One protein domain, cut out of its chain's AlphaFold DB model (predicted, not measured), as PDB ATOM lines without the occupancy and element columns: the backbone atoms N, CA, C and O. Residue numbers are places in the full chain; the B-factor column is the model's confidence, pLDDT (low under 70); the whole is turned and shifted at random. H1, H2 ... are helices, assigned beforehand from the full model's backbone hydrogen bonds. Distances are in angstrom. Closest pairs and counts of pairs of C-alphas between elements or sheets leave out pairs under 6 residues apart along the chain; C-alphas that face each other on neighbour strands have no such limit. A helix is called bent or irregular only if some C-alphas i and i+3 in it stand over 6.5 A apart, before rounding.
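This is residues 8 to 84 of the 164 residues of an uncharacterized protein of Arenicella xantha (UniProt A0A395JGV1). A long helix, H5, runs out as an arm from a small body in which H2, H3 and H4 gather round H1; its far end, within residues 77 to 84, sticks out. The printed part has 77 residues with five named helices, H1 to H5 in chain order, and no named strand: all helix. It is compact, radius of gyration of the C-alphas 12.8 A, spanning 41 by 26 by 19 A.

H5, residues 66 to 82, only just touches the hub H1, residues 8 to 21, with 3 pairs of C-alphas within 8 A, the closest Leu 8 and Leu 68 at 6.9 A. H1 touches H2, residues 29 to 35, about perpendicular at 78 degrees; the closest C-alphas, Ile 16 and Met 31, are 5.7 A apart. With residues 8 to 12 alone H1 touches H3, residues 42 to 51, at a steep tilt of 45 degrees; the closest C-alphas, Gln 9 and Ile 42, are 6.5 A apart. H4, residues 56 to 64, only just touches H1, with 3 pairs within 8 A, the closest C-alphas Leu 15 and Val 58 at 7.7 A. Every O i to N i+4 pair is within hydrogen-bond range in H2, H3, H4 and H5, and 7 of 10 in H1.

H5 measures 24.8 A, ending at C-alpha 82 (-67.796, -52.008, -22.008); H1 measures 19.9 A from C-alpha 8 (-46.951, -44.235, -23.006) and is only just irregular, C-alphas 11 and 14 being 6.9 A apart.

The printed part has no cut and no long link; pLDDT is under 70 in residues 78 to 84.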
ATOM      1  N   LEU A   8     -47.752 -43.107 -22.509       89.69
ATOM      2  CA  LEU A   8     -46.951 -44.235 -23.006       89.69
ATOM      3  C   LEU A   8     -46.415 -44.019 -24.432       89.69
ATOM      4  O   LEU A   8     -45.314 -44.462 -24.734       89.69
ATOM      5  N   GLN A   9     -47.153 -43.328 -25.308       91.50
ATOM      6  CA  GLN A   9     -46.682 -43.004 -26.660       91.50
ATOM      7  C   GLN A   9     -45.550 -41.981 -26.634       91.50
ATOM      8  O   GLN A   9     -44.638 -42.062 -27.449       91.50
ATOM      9  N   SER A  10     -45.610 -41.029 -25.701       91.81
ATOM     10  CA  SER A  10     -44.550 -40.042 -25.521       91.81
ATOM     11  C   SER A  10     -43.282 -40.694 -24.978       91.81
ATOM     12  O   SER A  10     -42.224 -40.516 -25.569       91.81
ATOM     13  N   GLU A  11     -43.396 -41.477 -23.901       91.94
ATOM     14  CA  GLU A  11     -42.232 -42.076 -23.229       91.94
ATOM     15  C   GLU A  11     -41.556 -43.164 -24.078       91.94
ATOM     16  O   GLU A  11     -40.337 -43.304 -24.082       91.94
ATOM     17  N   SER A  12     -42.332 -43.935 -24.844       92.12
ATOM     18  CA  SER A  12     -41.778 -45.024 -25.663       92.12
ATOM     19  C   SER A  12     -41.123 -44.565 -26.967       92.12
ATOM     20  O   SER A  12     -40.411 -45.360 -27.582       92.12
ATOM     21  N   PHE A  13     -41.332 -43.317 -27.401       92.06
ATOM     22  CA  PHE A  13     -40.859 -42.837 -28.703       92.06
ATOM     23  C   PHE A  13     -39.335 -42.959 -28.836       92.06
ATOM     24  O   PHE A  13     -38.843 -43.575 -29.782       92.06
ATOM     25  N   ASP A  14     -38.596 -42.458 -27.845       91.88
ATOM     26  CA  ASP A  14     -37.129 -42.468 -27.846       91.88
ATOM     27  C   ASP A  14     -36.561 -43.889 -27.732       91.88
ATOM     28  O   ASP A  14     -35.544 -44.212 -28.349       91.88
ATOM     29  N   LEU A  15     -37.217 -44.765 -26.961       94.56
ATOM     30  CA  LEU A  15     -36.839 -46.178 -26.889       94.56
ATOM     31  C   LEU A  15     -36.972 -46.835 -28.266       94.56
ATOM     32  O   LEU A  15     -36.047 -47.494 -28.737       94.56
ATOM     33  N   ILE A  16     -38.125 -46.656 -28.905       93.44
ATOM     34  CA  ILE A  16     -38.443 -47.274 -30.192       93.44
ATOM     35  C   ILE A  16     -37.523 -46.733 -31.292       93.44
ATOM     36  O   ILE A  16     -37.054 -47.511 -32.126       93.44
ATOM     37  N   GLU A  17     -37.185 -45.440 -31.259       91.06
ATOM     38  CA  GLU A  17     -36.197 -44.857 -32.171       91.06
ATOM     39  C   GLU A  17     -34.821 -45.518 -31.994       91.06
ATOM     40  O   GLU A  17     -34.186 -45.875 -32.989       91.06
ATOM     41  N   LYS A  18     -34.366 -45.753 -30.753       90.88
ATOM     42  CA  LYS A  18     -33.073 -46.410 -30.461       90.88
ATOM     43  C   LYS A  18     -33.024 -47.868 -30.912       90.88
ATOM     44  O   LYS A  18     -32.014 -48.288 -31.479       90.88
ATOM     45  N   LEU A  19     -34.102 -48.625 -30.696       87.88
ATOM     46  CA  LEU A  19     -34.182 -50.038 -31.089       87.88
ATOM     47  C   LEU A  19     -33.929 -50.235 -32.596       87.88
ATOM     48  O   LEU A  19     -33.248 -51.179 -32.992       87.88
ATOM     49  N   TYR A  20     -34.420 -49.316 -33.429       82.69
ATOM     50  CA  TYR A  20     -34.162 -49.329 -34.869       82.69
ATOM     51  C   TYR A  20     -32.829 -48.656 -35.238       82.69
ATOM     52  O   TYR A  20     -31.998 -49.256 -35.916       82.69
ATOM     53  N   SER A  21     -32.609 -47.411 -34.810       82.50
ATOM     54  CA  SER A  21     -31.519 -46.574 -35.337       82.50
ATOM     55  C   SER A  21     -30.137 -46.913 -34.778       82.50
ATOM     56  O   SER A  21     -29.138 -46.682 -35.456       82.50
ATOM     57  N   GLN A  22     -30.067 -47.449 -33.556       84.19
ATOM     58  CA  GLN A  22     -28.803 -47.746 -32.875       84.19
ATOM     59  C   GLN A  22     -28.524 -49.245 -32.811       84.19
ATOM     60  O   GLN A  22     -27.383 -49.661 -32.988       84.19
ATOM     61  N   LEU A  23     -29.559 -50.052 -32.569       80.12
ATOM     62  CA  LEU A  23     -29.420 -51.501 -32.401       80.12
ATOM     63  C   LEU A  23     -29.728 -52.299 -33.673       80.12
ATOM     64  O   LEU A  23     -29.460 -53.496 -33.705       80.12
ATOM     65  N   ALA A  24     -30.258 -51.645 -34.717       81.81
ATOM     66  CA  ALA A  24     -30.591 -52.257 -36.005       81.81
ATOM     67  C   ALA A  24     -31.436 -53.540 -35.874       81.81
ATOM     68  O   ALA A  24     -31.267 -54.494 -36.638       81.81
ATOM     69  N   LEU A  25     -32.337 -53.573 -34.889       81.06
ATOM     70  CA  LEU A  25     -33.192 -54.727 -34.639       81.06
ATOM     71  C   LEU A  25     -34.250 -54.889 -35.748       81.06
ATOM     72  O   LEU A  25     -34.578 -53.916 -36.438       81.06
ATOM     73  N   PRO A  26     -34.817 -56.099 -35.928       82.31
ATOM     74  CA  PRO A  26     -35.921 -56.322 -36.858       82.31
ATOM     75  C   PRO A  26     -37.061 -55.301 -36.694       82.31
ATOM     76  O   PRO A  26     -37.574 -55.064 -35.600       82.31
ATOM     77  N   MET A  27     -37.483 -54.673 -37.790       77.81
ATOM     78  CA  MET A  27     -38.475 -53.600 -37.706       77.81
ATOM     79  C   MET A  27     -39.837 -54.106 -37.221       77.81
ATOM     80  O   MET A  27     -40.408 -55.035 -37.792       77.81
ATOM     81  N   THR A  28     -40.388 -53.437 -36.207       85.19
ATOM     82  CA  THR A  28     -41.779 -53.609 -35.764       85.19
ATOM     83  C   THR A  28     -42.657 -52.468 -36.280       85.19
ATOM     84  O   THR A  28     -42.156 -51.424 -36.700       85.19
ATOM     85  N   LYS A  29     -43.988 -52.625 -36.204       78.06
ATOM     86  CA  LYS A  29     -44.951 -51.570 -36.584       78.06
ATOM     87  C   LYS A  29     -44.651 -50.244 -35.878       78.06
ATOM     88  O   LYS A  29     -44.604 -49.201 -36.517       78.06
ATOM     89  N   ALA A  30     -44.335 -50.303 -34.584       84.81
ATOM     90  CA  ALA A  30     -44.017 -49.106 -33.822       84.81
ATOM     91  C   ALA A  30     -42.724 -48.420 -34.301       84.81
ATOM     92  O   ALA A  30     -42.665 -47.194 -34.338       84.81
ATOM     93  N   MET A  31     -41.712 -49.184 -34.724       87.44
ATOM     94  CA  MET A  31     -40.482 -48.619 -35.298       87.44
ATOM     95  C   MET A  31     -40.735 -47.929 -36.636       87.44
ATOM     96  O   MET A  31     -40.178 -46.862 -36.883       87.44
ATOM     97  N   ILE A  32     -41.606 -48.497 -37.473       82.75
ATOM     98  CA  ILE A  32     -42.003 -47.895 -38.754       82.75
ATOM     99  C   ILE A  32     -42.727 -46.565 -38.515       82.75
ATOM    100  O   ILE A  32     -42.422 -45.570 -39.177       82.75
ATOM    101  N   ASP A  33     -43.655 -46.528 -37.556       83.69
ATOM    102  CA  ASP A  33     -44.383 -45.308 -37.194       83.69
ATOM    103  C   ASP A  33     -43.419 -44.210 -36.718       83.69
ATOM    104  O   ASP A  33     -43.460 -43.085 -37.228       83.69
ATOM    105  N   VAL A  34     -42.474 -44.552 -35.835       87.88
ATOM    106  CA  VAL A  34     -41.432 -43.623 -35.363       87.88
ATOM    107  C   VAL A  34     -40.534 -43.146 -36.506       87.88
ATOM    108  O   VAL A  34     -40.257 -41.948 -36.606       87.88
ATOM    109  N   GLN A  35     -40.129 -44.037 -37.419       85.50
ATOM    110  CA  GLN A  35     -39.319 -43.684 -38.591       85.50
ATOM    111  C   GLN A  35     -40.035 -42.660 -39.486       85.50
ATOM    112  O   GLN A  35     -39.410 -41.745 -40.025       85.50
ATOM    113  N   ARG A  36     -41.362 -42.772 -39.597       83.31
ATOM    114  CA  ARG A  36     -42.227 -41.825 -40.315       83.31
ATOM    115  C   ARG A  36     -42.571 -40.569 -39.501       83.31
ATOM    116  O   ARG A  36     -43.335 -39.735 -39.980       83.31
ATOM    117  N   ARG A  37     -41.984 -40.401 -38.311       84.25
ATOM    118  CA  ARG A  37     -42.230 -39.296 -37.365       84.25
ATOM    119  C   ARG A  37     -43.666 -39.255 -36.821       84.25
ATOM    120  O   ARG A  37     -44.151 -38.186 -36.450       84.25
ATOM    121  N   TYR A  38     -44.324 -40.409 -36.724       86.38
ATOM    122  CA  TYR A  38     -45.628 -40.573 -36.078       86.38
ATOM    123  C   TYR A  38     -45.493 -41.215 -34.695       86.38
ATOM    124  O   TYR A  38     -44.583 -42.002 -34.442       86.38
ATOM    125  N   TYR A  39     -46.419 -40.885 -33.791       87.62
ATOM    126  CA  TYR A  39     -46.536 -41.586 -32.515       87.62
ATOM    127  C   TYR A  39     -47.201 -42.946 -32.748       87.62
ATOM    128  O   TYR A  39     -48.326 -42.972 -33.256       87.62
ATOM    129  N   PRO A  40     -46.558 -44.063 -32.367       86.56
ATOM    130  CA  PRO A  40     -47.137 -45.387 -32.558       86.56
ATOM    131  C   PRO A  40     -48.406 -45.587 -31.732       86.56
ATOM    132  O   PRO A  40     -48.568 -44.978 -30.672       86.56
ATOM    133  N   SER A  41     -49.290 -46.488 -32.157       87.44
ATOM    134  CA  SER A  41     -50.444 -46.867 -31.332       87.44
ATOM    135  C   SER A  41     -50.010 -47.587 -30.047       87.44
ATOM    136  O   SER A  41     -49.002 -48.296 -30.031       87.44
ATOM    137  N   ILE A  42     -50.799 -47.455 -28.974       87.06
ATOM    138  CA  ILE A  42     -50.541 -48.117 -27.682       87.06
ATOM    139  C   ILE A  42     -50.342 -49.628 -27.865       87.06
ATOM    140  O   ILE A  42     -49.369 -50.188 -27.362       87.06
ATOM    141  N   GLY A  43     -51.208 -50.281 -28.647       83.94
ATOM    142  CA  GLY A  43     -51.084 -51.711 -28.941       83.94
ATOM    143  C   GLY A  43     -49.771 -52.068 -29.646       83.94
ATOM    144  O   GLY A  43     -49.141 -53.066 -29.302       83.94
ATOM    145  N   SER A  44     -49.307 -51.237 -30.585       81.44
ATOM    146  CA  SER A  44     -48.035 -51.464 -31.293       81.44
ATOM    147  C   SER A  44     -46.820 -51.285 -30.382       81.44
ATOM    148  O   SER A  44     -45.841 -52.024 -30.513       81.44
ATOM    149  N   ILE A  45     -46.889 -50.337 -29.441       90.19
ATOM    150  CA  ILE A  45     -45.856 -50.122 -28.417       90.19
ATOM    151  C   ILE A  45     -45.758 -51.356 -27.530       90.19
ATOM    152  O   ILE A  45     -44.689 -51.948 -27.431       90.19
ATOM    153  N   LEU A  46     -46.878 -51.786 -26.946       87.88
ATOM    154  CA  LEU A  46     -46.917 -52.936 -26.043       87.88
ATOM    155  C   LEU A  46     -46.420 -54.215 -26.732       87.88
ATOM    156  O   LEU A  46     -45.579 -54.913 -26.171       87.88
ATOM    157  N   LYS A  47     -46.839 -54.468 -27.980       86.00
ATOM    158  CA  LYS A  47     -46.330 -55.590 -28.790       86.00
ATOM    159  C   LYS A  47     -44.820 -55.497 -29.037       86.00
ATOM    160  O   LYS A  47     -44.131 -56.504 -28.953       86.00
ATOM    161  N   THR A  48     -44.287 -54.304 -29.308       89.12
ATOM    162  CA  THR A  48     -42.838 -54.104 -29.510       89.12
ATOM    163  C   THR A  48     -42.051 -54.350 -28.223       89.12
ATOM    164  O   THR A  48     -41.012 -55.007 -28.256       89.12
ATOM    165  N   LEU A  49     -42.562 -53.878 -27.083       90.12
ATOM    166  CA  LEU A  49     -41.962 -54.135 -25.773       90.12
ATOM    167  C   LEU A  49     -41.985 -55.623 -25.414       90.12
ATOM    168  O   LEU A  49     -41.174 -56.061 -24.607       90.12
ATOM    169  N   ASP A  50     -42.965 -56.384 -25.898       88.69
ATOM    170  CA  ASP A  50     -43.090 -57.827 -25.661       88.69
ATOM    171  C   ASP A  50     -42.163 -58.647 -26.553       88.69
ATOM    172  O   ASP A  50     -41.416 -59.496 -26.069       88.69
ATOM    173  N   TYR A  51     -42.124 -58.294 -27.837       84.56
ATOM    174  CA  TYR A  51     -41.239 -58.906 -28.821       84.56
ATOM    175  C   TYR A  51     -39.756 -58.793 -28.434       84.56
ATOM    176  O   TYR A  51     -38.984 -59.717 -28.663       84.56
ATOM    177  N   TYR A  52     -39.369 -57.684 -27.797       88.06
ATOM    178  CA  TYR A  52     -38.011 -57.445 -27.297       88.06
ATOM    179  C   TYR A  52     -37.897 -57.556 -25.773       88.06
ATOM    180  O   TYR A  52     -37.044 -56.906 -25.173       88.06
ATOM    181  N   SER A  53     -38.748 -58.360 -25.134       89.81
ATOM    182  CA  SER A  53     -38.812 -58.486 -23.669       89.81
ATOM    183  C   SER A  53     -37.496 -58.903 -23.005       89.81
ATOM    184  O   SER A  53     -37.261 -58.532 -21.860       89.81
ATOM    185  N   GLU A  54     -36.626 -59.616 -23.721       84.62
ATOM    186  CA  GLU A  54     -35.314 -60.057 -23.229       84.62
ATOM    187  C   GLU A  54     -34.189 -59.036 -23.480       84.62
ATOM    188  O   GLU A  54     -33.053 -59.235 -23.052       84.62
ATOM    189  N   HIS A  55     -34.472 -57.932 -24.177       89.06
ATOM    190  CA  HIS A  55     -33.456 -56.945 -24.525       89.06
ATOM    191  C   HIS A  55     -33.240 -55.947 -23.377       89.06
ATOM    192  O   HIS A  55     -34.190 -55.316 -22.915       89.06
ATOM    193  N   GLU A  56     -31.986 -55.721 -22.967       91.00
ATOM    194  CA  GLU A  56     -31.648 -54.939 -21.760       91.00
ATOM    195  C   GLU A  56     -32.318 -53.557 -21.694       91.00
ATOM    196  O   GLU A  56     -32.896 -53.192 -20.674       91.00
ATOM    197  N   ILE A  57     -32.309 -52.796 -22.793       92.38
ATOM    198  CA  ILE A  57     -32.924 -51.460 -22.821       92.38
ATOM    199  C   ILE A  57     -34.455 -51.492 -22.709       92.38
ATOM    200  O   ILE A  57     -35.059 -50.532 -22.236       92.38
ATOM    201  N   VAL A  58     -35.089 -52.590 -23.128       91.38
ATOM    202  CA  VAL A  58     -36.538 -52.792 -23.014       91.38
ATOM    203  C   VAL A  58     -36.897 -53.243 -21.605       91.38
ATOM    204  O   VAL A  58     -37.896 -52.774 -21.064       91.38
ATOM    205  N   ILE A  59     -36.064 -54.084 -20.988       90.75
ATOM    206  CA  ILE A  59     -36.180 -54.459 -19.574       90.75
ATOM    207  C   ILE A  59     -36.094 -53.202 -18.704       90.75
ATOM    208  O   ILE A  59     -37.026 -52.923 -17.954       90.75
ATOM    209  N   ALA A  60     -35.047 -52.391 -18.885       92.62
ATOM    210  CA  ALA A  60     -34.860 -51.149 -18.137       92.62
ATOM    211  C   ALA A  60     -36.052 -50.191 -18.305       92.62
ATOM    212  O   ALA A  60     -36.576 -49.666 -17.324       92.62
ATOM    213  N   PHE A  61     -36.546 -50.025 -19.537       95.19
ATOM    214  CA  PHE A  61     -37.727 -49.202 -19.790       95.19
ATOM    215  C   PHE A  61     -38.982 -49.741 -19.090       95.19
ATOM    216  O   PHE A  61     -39.747 -48.964 -18.515       95.19
ATOM    217  N   ARG A  62     -39.208 -51.062 -19.129       91.31
ATOM    218  CA  ARG A  62     -40.353 -51.717 -18.476       91.31
ATOM    219  C   ARG A  62     -40.299 -51.583 -16.957       91.31
ATOM    220  O   ARG A  62     -41.353 -51.429 -16.347       91.31
ATOM    221  N   GLU A  63     -39.116 -51.645 -16.357       91.62
ATOM    222  CA  GLU A  63     -38.931 -51.438 -14.918       91.62
ATOM    223  C   GLU A  63     -39.208 -49.986 -14.526       91.62
ATOM    224  O   GLU A  63     -39.993 -49.734 -13.610       91.62
ATOM    225  N   GLU A  64     -38.646 -49.030 -15.270       93.69
ATOM    226  CA  GLU A  64     -38.833 -47.596 -15.036       93.69
ATOM    227  C   GLU A  64     -40.302 -47.164 -15.199       93.69
ATOM    228  O   GLU A  64     -40.829 -46.395 -14.395       93.69
ATOM    229  N   HIS A  65     -40.998 -47.714 -16.200       92.50
ATOM    230  CA  HIS A  65     -42.358 -47.312 -16.575       92.50
ATOM    231  C   HIS A  65     -43.431 -48.351 -16.211       92.50
ATOM    232  O   HIS A  65     -44.544 -48.301 -16.742       92.50
ATOM    233  N   ASN A  66     -43.139 -49.276 -15.292       89.31
ATOM    234  CA  ASN A  66     -44.022 -50.400 -14.956       89.31
ATOM    235  C   ASN A  66     -45.450 -49.951 -14.594       89.31
ATOM    236  O   ASN A  66     -46.433 -50.488 -15.110       89.31
ATOM    237  N   LEU A  67     -45.562 -48.923 -13.747       87.19
ATOM    238  CA  LEU A  67     -46.850 -48.388 -13.299       87.19
ATOM    239  C   LEU A  67     -47.685 -47.849 -14.465       87.19
ATOM    240  O   LEU A  67     -48.895 -48.066 -14.513       87.19
ATOM    241  N   LEU A  68     -47.039 -47.165 -15.411       89.12
ATOM    242  CA  LEU A  68     -47.705 -46.616 -16.586       89.12
ATOM    243  C   LEU A  68     -48.189 -47.737 -17.505       89.12
ATOM    244  O   LEU A  68     -49.353 -47.741 -17.892       89.12
ATOM    245  N   ILE A  69     -47.324 -48.710 -17.800       87.50
ATOM    246  CA  ILE A  69     -47.657 -49.864 -18.647       87.50
ATOM    247  C   ILE A  69     -48.828 -50.650 -18.048       87.50
ATOM    248  O   ILE A  69     -49.788 -50.959 -18.754       87.50
ATOM    249  N   THR A  70     -48.785 -50.925 -16.743       84.81
ATOM    250  CA  THR A  70     -49.843 -51.662 -16.039       84.81
ATOM    251  C   THR A  70     -51.167 -50.908 -16.082       84.81
ATOM    252  O   THR A  70     -52.190 -51.486 -16.447       84.81
ATOM    253  N   LYS A  71     -51.153 -49.600 -15.801       85.06
ATOM    254  CA  LYS A  71     -52.356 -48.765 -15.867       85.06
ATOM    255  C   LYS A  71     -52.962 -48.750 -17.273       85.06
ATOM    256  O   LYS A  71     -54.170 -48.903 -17.418       85.06
ATOM    257  N   THR A  72     -52.132 -48.625 -18.306       87.38
ATOM    258  CA  THR A  72     -52.587 -48.657 -19.700       87.38
ATOM    259  C   THR A  72     -53.184 -50.013 -20.079       87.38
ATOM    260  O   THR A  72     -54.211 -50.062 -20.748       87.38
ATOM    261  N   LEU A  73     -52.599 -51.121 -19.615       83.00
ATOM    262  CA  LEU A  73     -53.170 -52.457 -19.815       83.00
ATOM    263  C   LEU A  73     -54.526 -52.626 -19.111       83.00
ATOM    264  O   LEU A  73     -55.418 -53.279 -19.649       83.00
ATOM    265  N   GLU A  74     -54.704 -52.048 -17.922       83.75
ATOM    266  CA  GLU A  74     -55.990 -52.056 -17.217       83.75
ATOM    267  C   GLU A  74     -57.059 -51.204 -17.912       83.75
ATOM    268  O   GLU A  74     -58.228 -51.589 -17.927       83.75
ATOM    269  N   GLU A  75     -56.677 -50.054 -18.471       81.56
ATOM    270  CA  GLU A  75     -57.571 -49.186 -19.244       81.56
ATOM    271  C   GLU A  75     -58.073 -49.909 -20.502       81.56
ATOM    272  O   GLU A  75     -59.283 -49.988 -20.707       81.56
ATOM    273  N   LEU A  76     -57.177 -50.565 -21.250       79.25
ATOM    274  CA  LEU A  76     -57.547 -51.360 -22.429       79.25
ATOM    275  C   LEU A  76     -58.533 -52.489 -22.091       79.25
ATOM    276  O   LEU A  76     -59.539 -52.659 -22.776       79.25
ATOM    277  N   LYS A  77     -58.310 -53.213 -20.986       76.94
ATOM    278  CA  LYS A  77     -59.233 -54.273 -20.535       76.94
ATOM    279  C   LYS A  77     -60.613 -53.735 -20.149       76.94
ATOM    280  O   LYS A  77     -61.623 -54.413 -20.340       76.94
ATOM    281  N   LYS A  78     -60.683 -52.532 -19.569       68.75
ATOM    282  CA  LYS A  78     -61.956 -51.898 -19.184       68.75
ATOM    283  C   LYS A  78     -62.757 -51.434 -20.397       68.75
ATOM    284  O   LYS A  78     -63.985 -51.492 -20.345       68.75
ATOM    285  N   ASP A  79     -62.086 -51.025 -21.466       60.78
ATOM    286  CA  ASP A  79     -62.746 -50.634 -22.710       60.78
ATOM    287  C   ASP A  79     -63.308 -51.859 -23.455       60.78
ATOM    288  O   ASP A  79     -64.463 -51.833 -23.881       60.78
ATOM    289  N   GLU A  80     -62.590 -52.990 -23.465       57.31
ATOM    290  CA  GLU A  80     -63.110 -54.280 -23.962       57.31
ATOM    291  C   GLU A  80     -64.314 -54.789 -23.145       57.31
ATOM    292  O   GLU A  80     -65.241 -55.400 -23.677       57.31
ATOM    293  N   SER A  81     -64.345 -54.502 -21.840       53.47
ATOM    294  CA  SER A  81     -65.449 -54.906 -20.956       53.47
ATOM    295  C   SER A  81     -66.740 -54.113 -21.209       53.47
ATOM    296  O   SER A  81     -67.826 -54.626 -20.959       53.47
ATOM    297  N   LYS A  82     -66.639 -52.872 -21.703       48.75
ATOM    298  CA  LYS A  82     -67.796 -52.008 -22.008       48.75
ATOM    299  C   LYS A  82     -68.356 -52.213 -23.416       48.75
ATOM    300  O   LYS A  82     -69.504 -51.860 -23.654       48.75
ATOM    301  N   ALA A  83     -67.581 -52.798 -24.326       47.88
ATOM    302  CA  ALA A  83     -68.030 -53.147 -25.674       47.88
ATOM    303  C   ALA A  83     -68.905 -54.422 -25.727       47.88
ATOM    304  O   ALA A  83     -69.399 -54.777 -26.790       47.88
ATOM    305  N   ASN A  84     -69.114 -55.104 -24.593       42.84
ATOM    306  CA  ASN A  84     -69.808 -56.396 -24.503       42.84
ATOM    307  C   ASN A  84     -71.296 -56.315 -24.079       42.84
ATOM    308  O   ASN A  84     -71.876 -57.340 -23.725       42.84
TER     309      ASN A  84